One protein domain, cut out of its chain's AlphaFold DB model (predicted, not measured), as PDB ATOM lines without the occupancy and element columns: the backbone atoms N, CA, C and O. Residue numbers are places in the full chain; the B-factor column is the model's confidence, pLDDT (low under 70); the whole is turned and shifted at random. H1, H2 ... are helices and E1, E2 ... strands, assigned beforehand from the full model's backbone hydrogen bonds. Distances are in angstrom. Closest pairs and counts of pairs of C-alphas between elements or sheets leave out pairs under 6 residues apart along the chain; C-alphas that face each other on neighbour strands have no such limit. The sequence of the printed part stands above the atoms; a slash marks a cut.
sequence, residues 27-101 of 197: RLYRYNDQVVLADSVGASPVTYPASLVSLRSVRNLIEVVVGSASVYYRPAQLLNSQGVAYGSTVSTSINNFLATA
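What this domain is: This is residues 27 to 101 of the 197 residues of an uncharacterized protein of Fibrella sp. ES10-3-2-2 (UniProt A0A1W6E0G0). Two small three-stranded antiparallel sheets meet at a corner: the sheet E1 E2 E3 stands at the end of the sheet E4 E5 E6 where E4 begins and E5 ends. The single helix H1 packs along one face of E4 E5 E6, its last turns pointing toward E1, and the unnamed stretch of residues 74 to 89 loops out and folds back between E6 and H1. The printed part has 75 residues, with six named strands followed by one named helix; the sheet orders are E1 - E2 - E3 and E4 - E5 - E6, and the class is mixed, helices and strands. The whole is compact and rounded, with a radius of gyration of the C-alphas of 11.0 A and spans of 27 by 26 by 20 A.

How they stand to each other: E4, residues 53 to 58, E5, residues 61 to 66, and E6, residues 69 to 73, form a meander, each strand the antiparallel neighbour of the one before. This sheet is only just strongly twisted, with C-alphas up to 4.1 A off its best plane. E4 and E5 are a hairpin at 155 degrees, with N 56 and O 63 within hydrogen-bond range at 2.9 A. E5 and E6 are a hairpin at 153 degrees, with N 64 and O 71 at 2.8 A. H1, residues 90 to 99, is on this sheet at a height of 9.9 A, in two layers, a helix on one face of a sheet. It runs along the strands, at 14 degrees to E4 on the local plane; it is over E4 and only just over E5, on which 3 of its 10 C-alphas fall. The closest C-alphas of H1 and E5 are those of Val 90 and Ile 62, 6.0 A apart. In H1 every O i to N i+4 pair is within hydrogen-bond range. E1, residues 27 to 31, E2, residues 34 to 39, and E3, residues 46 to 49, form the second meander. E1 and E2 are a hairpin at 155 degrees, with N 29 and O 36 at 3.0 A; E2 and E3 are a hairpin at 156 degrees, with N 37 and O 46 at 2.8 A. H1 is on this sheet too, and its closest C-alpha pair with E1 is Phe 97 and Tyr 29, 7.1 A. E3 and E4 meet only through their link, while E1 and E6, for instance, are apart.

Where its parts are: E4 measures 15.6 A from first to last C-alpha, E5 15.8 A and E6 13.4 A. E1 measures 12.1 A, from C-alpha 27 at (-88.925, 90.136, 157.545); E2 measures 16.4 A and E3 10.4 A. H1 measures 14.1 A and ends with C-alpha 99 at (-84.764, 75.733, 161.374).

The domain as a whole: The two C-alphas farthest apart, those of Asn 32 and Arg 59, are 29.7 A apart. The printed part has no cut, and the link from E6 to H1, with 16 residues, is long. The mean pLDDT of the printed part is 83.6; residue 31 and residues 100 to 101 are under 70.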
ATOM      1  N   ARG A  27     -88.652  91.176 156.558       90.06
ATOM      2  CA  ARG A  27     -88.925  90.136 157.545       90.06
ATOM      3  C   ARG A  27     -89.614  88.987 156.838       90.06
ATOM      4  O   ARG A  27     -90.721  89.149 156.338       90.06
ATOM      5  N   LEU A  28     -88.951  87.840 156.800       90.00
ATOM      6  CA  LEU A  28     -89.509  86.603 156.277       90.00
ATOM      7  C   LEU A  28     -89.431  85.564 157.383       90.00
ATOM      8  O   LEU A  28     -88.356  85.056 157.678       90.00
ATOM      9  N   TYR A  29     -90.552  85.262 158.016       84.50
ATOM     10  CA  TYR A  29     -90.578  84.346 159.152       84.50
ATOM     11  C   TYR A  29     -91.773  83.421 159.061       84.50
ATOM     12  O   TYR A  29     -92.782  83.732 158.434       84.50
ATOM     13  N   ARG A  30     -91.662  82.257 159.686       78.94
ATOM     14  CA  ARG A  30     -92.762  81.303 159.728       78.94
ATOM     15  C   ARG A  30     -93.646  81.527 160.946       78.94
ATOM     16  O   ARG A  30     -93.172  81.926 162.010       78.94
ATOM     17  N   TYR A  31     -94.931  81.261 160.768       68.44
ATOM     18  CA  TYR A  31     -95.952  81.284 161.806       68.44
ATOM     19  C   TYR A  31     -96.944  80.158 161.507       68.44
ATOM     20  O   TYR A  31     -97.765  80.278 160.598       68.44
ATOM     21  N   ASN A  32     -96.839  79.040 162.233       70.69
ATOM     22  CA  ASN A  32     -97.515  77.781 161.880       70.69
ATOM     23  C   ASN A  32     -97.221  77.396 160.408       70.69
ATOM     24  O   ASN A  32     -96.120  77.645 159.918       70.69
ATOM     25  N   ASP A  33     -98.185  76.843 159.672       71.19
ATOM     26  CA  ASP A  33     -98.025  76.456 158.254       71.19
ATOM     27  C   ASP A  33     -97.972  77.635 157.263       71.19
ATOM     28  O   ASP A  33     -98.122  77.468 156.050       71.19
ATOM     29  N   GLN A  34     -97.737  78.843 157.764       75.38
ATOM     30  CA  GLN A  34     -97.640  80.049 156.964       75.38
ATOM     31  C   GLN A  34     -96.239  80.656 157.045       75.38
ATOM     32  O   GLN A  34     -95.518  80.532 158.038       75.38
ATOM     33  N   VAL A  35     -95.871  81.366 155.988       82.75
ATOM     34  CA  VAL A  35     -94.736  82.279 155.945       82.75
ATOM     35  C   VAL A  35     -95.287  83.692 155.866       82.75
ATOM     36  O   VAL A  35     -96.060  84.021 154.969       82.75
ATOM     37  N   VAL A  36     -94.875  84.528 156.807       80.50
ATOM     38  CA  VAL A  36     -95.177  85.951 156.815       80.50
ATOM     39  C   VAL A  36     -94.015  86.693 156.176       80.50
ATOM     40  O   VAL A  36     -92.861  86.546 156.586       80.50
ATOM     41  N   LEU A  37     -94.345  87.498 155.175       86.25
ATOM     42  CA  LEU A  37     -93.470  88.470 154.549       86.25
ATOM     43  C   LEU A  37     -93.931  89.858 154.989       86.25
ATOM     44  O   LEU A  37     -95.071  90.240 154.755       86.25
ATOM     45  N   ALA A  38     -93.056  90.615 155.633       82.88
ATOM     46  CA  ALA A  38     -93.315  91.986 156.057       82.88
ATOM     47  C   ALA A  38     -92.096  92.857 155.753       82.88
ATOM     48  O   ALA A  38     -91.009  92.347 155.468       82.88
ATOM     49  N   ASP A  39     -92.247  94.175 155.826       83.12
ATOM     50  CA  ASP A  39     -91.096  95.064 155.676       83.12
ATOM     51  C   ASP A  39     -90.072  94.905 156.827       83.12
ATOM     52  O   ASP A  39     -90.264  94.131 157.772       83.12
ATOM     53  N   SER A  40     -88.953  95.636 156.773       83.25
ATOM     54  CA  SER A  40     -87.887  95.527 157.780       83.25
ATOM     55  C   SER A  40     -88.330  95.874 159.207       83.25
ATOM     56  O   SER A  40     -87.723  95.394 160.172       83.25
ATOM     57  N   VAL A  41     -89.385  96.678 159.370       79.50
ATOM     58  CA  VAL A  41     -89.942  97.054 160.680       79.50
ATOM     59  C   VAL A  41     -91.108  96.154 161.106       79.50
ATOM     60  O   VAL A  41     -91.517  96.208 162.263       79.50
ATOM     61  N   GLY A  42     -91.566  95.262 160.226       71.69
ATOM     62  CA  GLY A  42     -92.675  94.341 160.465       71.69
ATOM     63  C   GLY A  42     -94.046  94.914 160.110       71.69
ATOM     64  O   GLY A  42     -95.052  94.324 160.499       71.69
ATOM     65  N   ALA A  43     -94.108  96.037 159.391       71.75
ATOM     66  CA  ALA A  43     -95.359  96.599 158.906       71.75
ATOM     67  C   ALA A  43     -95.819  95.920 157.603       71.75
ATOM     68  O   ALA A  43     -95.040  95.282 156.889       71.75
ATOM     69  N   SER A  44     -97.121  96.048 157.330       79.88
ATOM     70  CA  SER A  44     -97.811  95.474 156.164       79.88
ATOM     71  C   SER A  44     -97.522  93.979 155.942       79.88
ATOM     72  O   SER A  44     -97.035  93.607 154.872       79.88
ATOM     73  N   PRO A  45     -97.787  93.108 156.936       78.75
ATOM     74  CA  PRO A  45     -97.544  91.682 156.789       78.75
ATOM     75  C   PRO A  45     -98.460  91.078 155.723       78.75
ATOM     76  O   PRO A  45     -99.677  91.264 155.742       78.75
ATOM     77  N   VAL A  46     -97.863  90.311 154.821       81.44
ATOM     78  CA  VAL A  46     -98.548  89.460 153.854       81.44
ATOM     79  C   VAL A  46     -98.214  88.016 154.183       81.44
ATOM     80  O   VAL A  46     -97.059  87.664 154.421       81.44
ATOM     81  N   THR A  47     -99.236  87.175 154.202       80.06
ATOM     82  CA  THR A  47     -99.118  85.783 154.620       80.06
ATOM     83  C   THR A  47     -99.268  84.866 153.416       80.06
ATOM     84  O   THR A  47    -100.193  85.025 152.620       80.06
ATOM     85  N   TYR A  48     -98.368  83.894 153.304       78.75
ATOM     86  CA  TYR A  48     -98.366  82.882 152.256       78.75
ATOM     87  C   TYR A  48     -98.343  81.479 152.867       78.75
ATOM     88  O   TYR A  48     -97.624  81.268 153.847       78.75
ATOM     89  N   PRO A  49     -99.020  80.491 152.258       77.38
ATOM     90  CA  PRO A  49     -98.813  79.092 152.604       77.38
ATOM     91  C   PRO A  49     -97.332  78.724 152.494       77.38
ATOM     92  O   PRO A  49     -96.679  79.058 151.500       77.38
ATOM     93  N   ALA A  50     -96.793  78.004 153.481       75.56
ATOM     94  CA  ALA A  50     -95.379  77.623 153.484       75.56
ATOM     95  C   ALA A  50     -94.982  76.764 152.269       75.56
ATOM     96  O   ALA A  50     -93.822  76.786 151.866       75.56
ATOM     97  N   SER A  51     -95.937  76.053 151.658       76.50
ATOM     98  CA  SER A  51     -95.748  75.284 150.421       76.50
ATOM     99  C   SER A  51     -95.466  76.151 149.190       76.50
ATOM    100  O   SER A  51     -94.871  75.668 148.230       76.50
ATOM    101  N   LEU A  52     -95.868  77.424 149.209       77.88
ATOM    102  CA  LEU A  52     -95.657  78.364 148.108       77.88
ATOM    103  C   LEU A  52     -94.375  79.182 148.258       77.88
ATOM    104  O   LEU A  52     -94.041  79.936 147.345       77.88
ATOM    105  N   VAL A  53     -93.669  79.051 149.386       81.00
ATOM    106  CA  VAL A  53     -92.448  79.808 149.657       81.00
ATOM    107  C   VAL A  53     -91.241  78.886 149.707       81.00
ATOM    108  O   VAL A  53     -91.168  77.979 150.536       81.00
ATOM    109  N   SER A  54     -90.247  79.157 148.866       83.12
ATOM    110  CA  SER A  54     -88.974  78.435 148.892       83.12
ATOM    111  C   SER A  54     -87.792  79.392 148.894       83.12
ATOM    112  O   SER A  54     -87.857  80.493 148.350       83.12
ATOM    113  N   LEU A  55     -86.711  78.973 149.551       86.31
ATOM    114  CA  LEU A  55     -85.451  79.702 149.574       86.31
ATOM    115  C   LEU A  55     -84.392  78.864 148.877       86.31
ATOM    116  O   LEU A  55     -84.242  77.678 149.178       86.31
ATOM    117  N   ARG A  56     -83.625  79.485 147.984       85.12
ATOM    118  CA  ARG A  56     -82.496  78.831 147.321       85.12
ATOM    119  C   ARG A  56     -81.279  79.737 147.256       85.12
ATOM    120  O   ARG A  56     -81.382  80.960 147.204       85.12
ATOM    121  N   SER A  57     -80.109  79.111 147.279       89.00
ATOM    122  CA  SER A  57     -78.842  79.807 147.094       89.00
ATOM    123  C   SER A  57     -78.633  80.089 145.609       89.00
ATOM    124  O   SER A  57     -78.616  79.159 144.800       89.00
ATOM    125  N   VAL A  58     -78.452  81.360 145.251       84.75
ATOM    126  CA  VAL A  58     -78.063  81.772 143.899       84.75
ATOM    127  C   VAL A  58     -76.859  82.692 144.009       84.75
ATOM    128  O   VAL A  58     -76.971  83.872 144.347       84.75
ATOM    129  N   ARG A  59     -75.675  82.144 143.708       87.00
ATOM    130  CA  ARG A  59     -74.383  82.824 143.907       87.00
ATOM    131  C   ARG A  59     -74.239  83.260 145.377       87.00
ATOM    132  O   ARG A  59     -74.298  82.423 146.267       87.00
ATOM    133  N   ASN A  60     -74.091  84.562 145.627       86.38
ATOM    134  CA  ASN A  60     -73.951  85.153 146.964       86.38
ATOM    135  C   ASN A  60     -75.263  85.777 147.477       86.38
ATOM    136  O   ASN A  60     -75.236  86.632 148.365       86.38
ATOM    137  N   LEU A  61     -76.401  85.393 146.895       90.88
ATOM    138  CA  LEU A  61     -77.728  85.885 147.250       90.88
ATOM    139  C   LEU A  61     -78.642  84.725 147.641       90.88
ATOM    140  O   LEU A  61     -78.463  83.580 147.222       90.88
ATOM    141  N   ILE A  62     -79.641  85.060 148.446       91.25
ATOM    142  CA  ILE A  62     -80.750  84.192 148.811       91.25
ATOM    143  C   ILE A  62     -81.903  84.567 147.896       91.25
ATOM    144  O   ILE A  62     -82.417  85.683 147.968       91.25
ATOM    145  N   GLU A  63     -82.306  83.655 147.031       88.50
ATOM    146  CA  GLU A  63     -83.538  83.820 146.281       88.50
ATOM    147  C   GLU A  63     -84.709  83.332 147.127       88.50
ATOM    148  O   GLU A  63     -84.744  82.168 147.527       88.50
ATOM    149  N   VAL A  64     -85.652  84.229 147.386       90.50
ATOM    150  CA  VAL A  64     -86.946  83.932 147.992       90.50
ATOM    151  C   VAL A  64     -87.956  83.856 146.857       90.50
ATOM    152  O   VAL A  64     -88.223  84.854 146.187       90.50
ATOM    153  N   VAL A  65     -88.496  82.663 146.644       84.81
ATOM    154  CA  VAL A  65     -89.546  82.404 145.661       84.81
ATOM    155  C   VAL A  65     -90.876  82.349 146.392       84.81
ATOM    156  O   VAL A  65     -90.996  81.607 147.365       84.81
ATOM    157  N   VAL A  66     -91.861  83.108 145.917       83.75
ATOM    158  CA  VAL A  66     -93.247  83.080 146.390       83.75
ATOM    159  C   VAL A  66     -94.151  82.835 145.183       83.75
ATOM    160  O   VAL A  66     -94.358  83.724 144.355       83.75
ATOM    161  N   GLY A  67     -94.657  81.608 145.041       76.94
ATOM    162  CA  GLY A  67     -95.361  81.185 143.828       76.94
ATOM    163  C   GLY A  67     -94.447  81.253 142.597       76.94
ATOM    164  O   GLY A  67     -93.449  80.543 142.529       76.94
ATOM    165  N   SER A  68     -94.779  82.106 141.625       77.31
ATOM    166  CA  SER A  68     -93.969  82.345 140.417       77.31
ATOM    167  C   SER A  68     -93.028  83.552 140.521       77.31
ATOM    168  O   SER A  68     -92.243  83.792 139.604       77.31
ATOM    169  N   ALA A  69     -93.106  84.327 141.607       81.69
ATOM    170  CA  ALA A  69     -92.302  85.526 141.794       81.69
ATOM    171  C   ALA A  69     -91.009  85.212 142.556       81.69
ATOM    172  O   ALA A  69     -91.037  84.523 143.575       81.69
ATOM    173  N   SER A  70     -89.895  85.781 142.098       87.44
ATOM    174  CA  SER A  70     -88.582  85.652 142.734       87.44
ATOM    175  C   SER A  70     -88.046  87.007 143.171       87.44
ATOM    176  O   SER A  70     -88.054  87.966 142.397       87.44
ATOM    177  N   VAL A  71     -87.513  87.069 144.390       90.88
ATOM    178  CA  VAL A  71     -86.797  88.242 144.909       90.88
ATOM    179  C   VAL A  71     -85.479  87.797 145.536       90.88
ATOM    180  O   VAL A  71     -85.415  86.766 146.199       90.88
ATOM    181  N   TYR A  72     -84.414  88.572 145.334       92.38
ATOM    182  CA  TYR A  72     -83.061  88.204 145.752       92.38
ATOM    183  C   TYR A  72     -82.564  89.086 146.892       92.38
ATOM    184  O   TYR A  72     -82.423  90.293 146.721       92.38
ATOM    185  N   TYR A  73     -82.212  88.483 148.023       93.88
ATOM    186  CA  TYR A  73     -81.744  89.185 149.216       93.88
ATOM    187  C   TYR A  73     -80.297  88.829 149.545       93.88
ATOM    188  O   TYR A  73     -79.853  87.691 149.379       93.88
ATOM    189  N   ARG A  74     -79.548  89.796 150.073       94.12
ATOM    190  CA  ARG A  74     -78.299  89.509 150.789       94.12
ATOM    191  C   ARG A  74     -78.618  88.899 152.163       94.12
ATOM    192  O   ARG A  74     -79.674  89.203 152.714       94.12
ATOM    193  N   PRO A  75     -77.693  88.138 152.775       93.25
ATOM    194  CA  PRO A  75     -77.878  87.582 154.123       93.25
ATOM    195  C   PRO A  75     -78.356  88.602 155.169       93.25
ATOM    196  O   PRO A  75     -79.335  88.369 155.867       93.25
ATOM    197  N   ALA A  76     -77.753  89.795 155.188       93.75
ATOM    198  CA  ALA A  76     -78.120  90.875 156.108       93.75
ATOM    199  C   ALA A  76     -79.519  91.482 155.865       93.75
ATOM    200  O   ALA A  76     -80.004  92.249 156.690       93.75
ATOM    201  N   GLN A  77     -80.149  91.185 154.727       94.50
ATOM    202  CA  GLN A  77     -81.451  91.726 154.336       94.50
ATOM    203  C   GLN A  77     -82.604  90.762 154.630       94.50
ATOM    204  O   GLN A  77     -83.755  91.188 154.573       94.50
ATOM    205  N   LEU A  78     -82.320  89.492 154.934       94.19
ATOM    206  CA  LEU A  78     -83.334  88.507 155.295       94.19
ATOM    207  C   LEU A  78     -83.439  88.414 156.822       94.19
ATOM    208  O   LEU A  78     -82.570  87.841 157.486       94.19
ATOM    209  N   LEU A  79     -84.497  89.002 157.370       90.25
ATOM    210  CA  LEU A  79     -84.698  89.187 158.804       90.25
ATOM    211  C   LEU A  79     -85.759  88.223 159.354       90.25
ATOM    212  O   LEU A  79     -86.722  87.882 158.667       90.25
ATOM    213  N   ASN A  80     -85.613  87.825 160.615       85.31
ATOM    214  CA  ASN A  80     -86.621  87.071 161.359       85.31
ATOM    215  C   ASN A  80     -87.749  87.987 161.885       85.31
ATOM    216  O   ASN A  80     -87.751  89.200 161.660       85.31
ATOM    217  N   SER A  81     -88.709  87.424 162.628       79.56
ATOM    218  CA  SER A  81     -89.844  88.178 163.193       79.56
ATOM    219  C   SER A  81     -89.428  89.338 164.109       79.56
ATOM    220  O   SER A  81     -90.137  90.340 164.181       79.56
ATOM    221  N   GLN A  82     -88.255  89.238 164.741       82.88
ATOM    222  CA  GLN A  82     -87.676  90.252 165.629       82.88
ATOM    223  C   GLN A  82     -86.848  91.311 164.877       82.88
ATOM    224  O   GLN A  82     -86.285  92.205 165.502       82.88
ATOM    225  N   GLY A  83     -86.756  91.234 163.544       78.62
ATOM    226  CA  GLY A  83     -85.960  92.165 162.739       78.62
ATOM    227  C   GLY A  83     -84.454  91.882 162.756       78.62
ATOM    228  O   GLY A  83     -83.671  92.745 162.368       78.62
ATOM    229  N   VAL A  84     -84.037  90.687 163.184       88.25
ATOM    230  CA  VAL A  84     -82.628  90.271 163.224       88.25
ATOM    231  C   VAL A  84     -82.310  89.399 162.012       88.25
ATOM    232  O   VAL A  84     -83.090  88.512 161.667       88.25
ATOM    233  N   ALA A  85     -81.164  89.629 161.368       93.00
ATOM    234  CA  ALA A  85     -80.725  88.822 160.234       93.00
ATOM    235  C   ALA A  85     -80.531  87.351 160.629       93.00
ATOM    236  O   ALA A  85     -79.969  87.049 161.683       93.00
ATOM    237  N   TYR A  86     -80.953  86.431 159.760       90.12
ATOM    238  CA  TYR A  86     -80.817  84.995 160.023       90.12
ATOM    239  C   TYR A  86     -79.360  84.517 160.060       90.12
ATOM    240  O   TYR A  86     -79.063  83.517 160.710       90.12
ATOM    241  N   GLY A  87     -78.439  85.205 159.390       91.06
ATOM    242  CA  GLY A  87     -77.020  84.877 159.423       91.06
ATOM    243  C   GLY A  87     -76.170  85.826 158.584       91.06
ATOM    244  O   GLY A  87     -76.677  86.671 157.850       91.06
ATOM    245  N   SER A  88     -74.850  85.673 158.681       91.06
ATOM    246  CA  SER A  88     -73.881  86.457 157.901       91.06
ATOM    247  C   SER A  88     -73.590  85.863 156.518       91.06
ATOM    248  O   SER A  88     -73.097  86.564 155.637       91.06
ATOM    249  N   THR A  89     -73.919  84.586 156.300       92.12
ATOM    250  CA  THR A  89     -73.720  83.883 155.024       92.12
ATOM    251  C   THR A  89     -75.052  83.417 154.436       92.12
ATOM    252  O   THR A  89     -76.045  83.276 155.156       92.12
ATOM    253  N   VAL A  90     -75.078  83.153 153.124       88.75
ATOM    254  CA  VAL A  90     -76.259  82.610 152.425       88.75
ATOM    255  C   VAL A  90     -76.693  81.285 153.054       88.75
ATOM    256  O   VAL A  90     -77.854  81.134 153.420       88.75
ATOM    257  N   SER A  91     -75.744  80.364 153.256       88.69
ATOM    258  CA  SER A  91     -76.006  79.040 153.836       88.69
ATOM    259  C   SER A  91     -76.582  79.138 155.250       88.69
ATOM    260  O   SER A  91     -77.646  78.589 155.526       88.69
ATOM    261  N   THR A  92     -75.942  79.914 156.133       87.12
ATOM    262  CA  THR A  92     -76.421  80.102 157.510       87.12
ATOM    263  C   THR A  92     -77.815  80.722 157.540       87.12
ATOM    264  O   THR A  92     -78.656  80.290 158.322       87.12
ATOM    265  N   SER A  93     -78.085  81.700 156.673       88.69
ATOM    266  CA  SER A  93     -79.384  82.379 156.642       88.69
ATOM    267  C   SER A  93     -80.512  81.445 156.209       88.69
ATOM    268  O   SER A  93     -81.556  81.409 156.855       88.69
ATOM    269  N   ILE A  94     -80.289  80.655 155.152       85.38
ATOM    270  CA  ILE A  94     -81.262  79.662 154.674       85.38
ATOM    271  C   ILE A  94     -81.483  78.591 155.746       85.38
ATOM    272  O   ILE A  94     -82.627  78.315 156.099       85.38
ATOM    273  N   ASN A  95     -80.410  78.035 156.316       85.25
ATOM    274  CA  ASN A  95     -80.513  76.992 157.338       85.25
ATOM    275  C   ASN A  95     -81.250  77.484 158.587       85.25
ATOM    276  O   ASN A  95     -82.116  76.778 159.093       85.25
ATOM    277  N   ASN A  96     -80.968  78.702 159.054       84.06
ATOM    278  CA  ASN A  96     -81.646  79.255 160.221       84.06
ATOM    279  C   ASN A  96     -83.114  79.598 159.921       84.06
ATOM    280  O   ASN A  96     -83.965  79.368 160.777       84.06
ATOM    281  N   PHE A  97     -83.448  80.063 158.711       83.69
ATOM    282  CA  PHE A  97     -84.845  80.222 158.296       83.69
ATOM    283  C   PHE A  97     -85.589  78.878 158.297       83.69
ATOM    284  O   PHE A  97     -86.673  78.770 158.874       83.69
ATOM    285  N   LEU A  98     -84.990  77.837 157.713       78.44
ATOM    286  CA  LEU A  98     -85.569  76.492 157.678       78.44
ATOM    287  C   LEU A  98     -85.656  75.860 159.076       78.44
ATOM    288  O   LEU A  98     -86.625  75.165 159.361       78.44
ATOM    289  N   ALA A  99     -84.714  76.156 159.974       75.88
ATOM    290  CA  ALA A  99     -84.764  75.733 161.374       75.88
ATOM    291  C   ALA A  99     -85.886  76.430 162.164       75.88
ATOM    292  O   ALA A  99     -86.395  75.862 163.128       75.88
ATOM    293  N   THR A 100     -86.284  77.640 161.744       64.94
ATOM    294  CA  THR A 100     -87.475  78.345 162.253       64.94
ATOM    295  C   THR A 100     -88.765  77.951 161.556       64.94
ATOM    296  O   THR A 100     -89.801  78.561 161.828       64.94
ATOM    297  N   ALA A 101     -88.753  76.920 160.699       55.75
ATOM    298  CA  ALA A 101     -89.986  76.190 160.471       55.75
ATOM    299  C   ALA A 101     -90.658  75.957 161.820       55.75
ATOM    300  O   ALA A 101     -89.948  75.692 162.801       55.75
TER     301      ALA A 101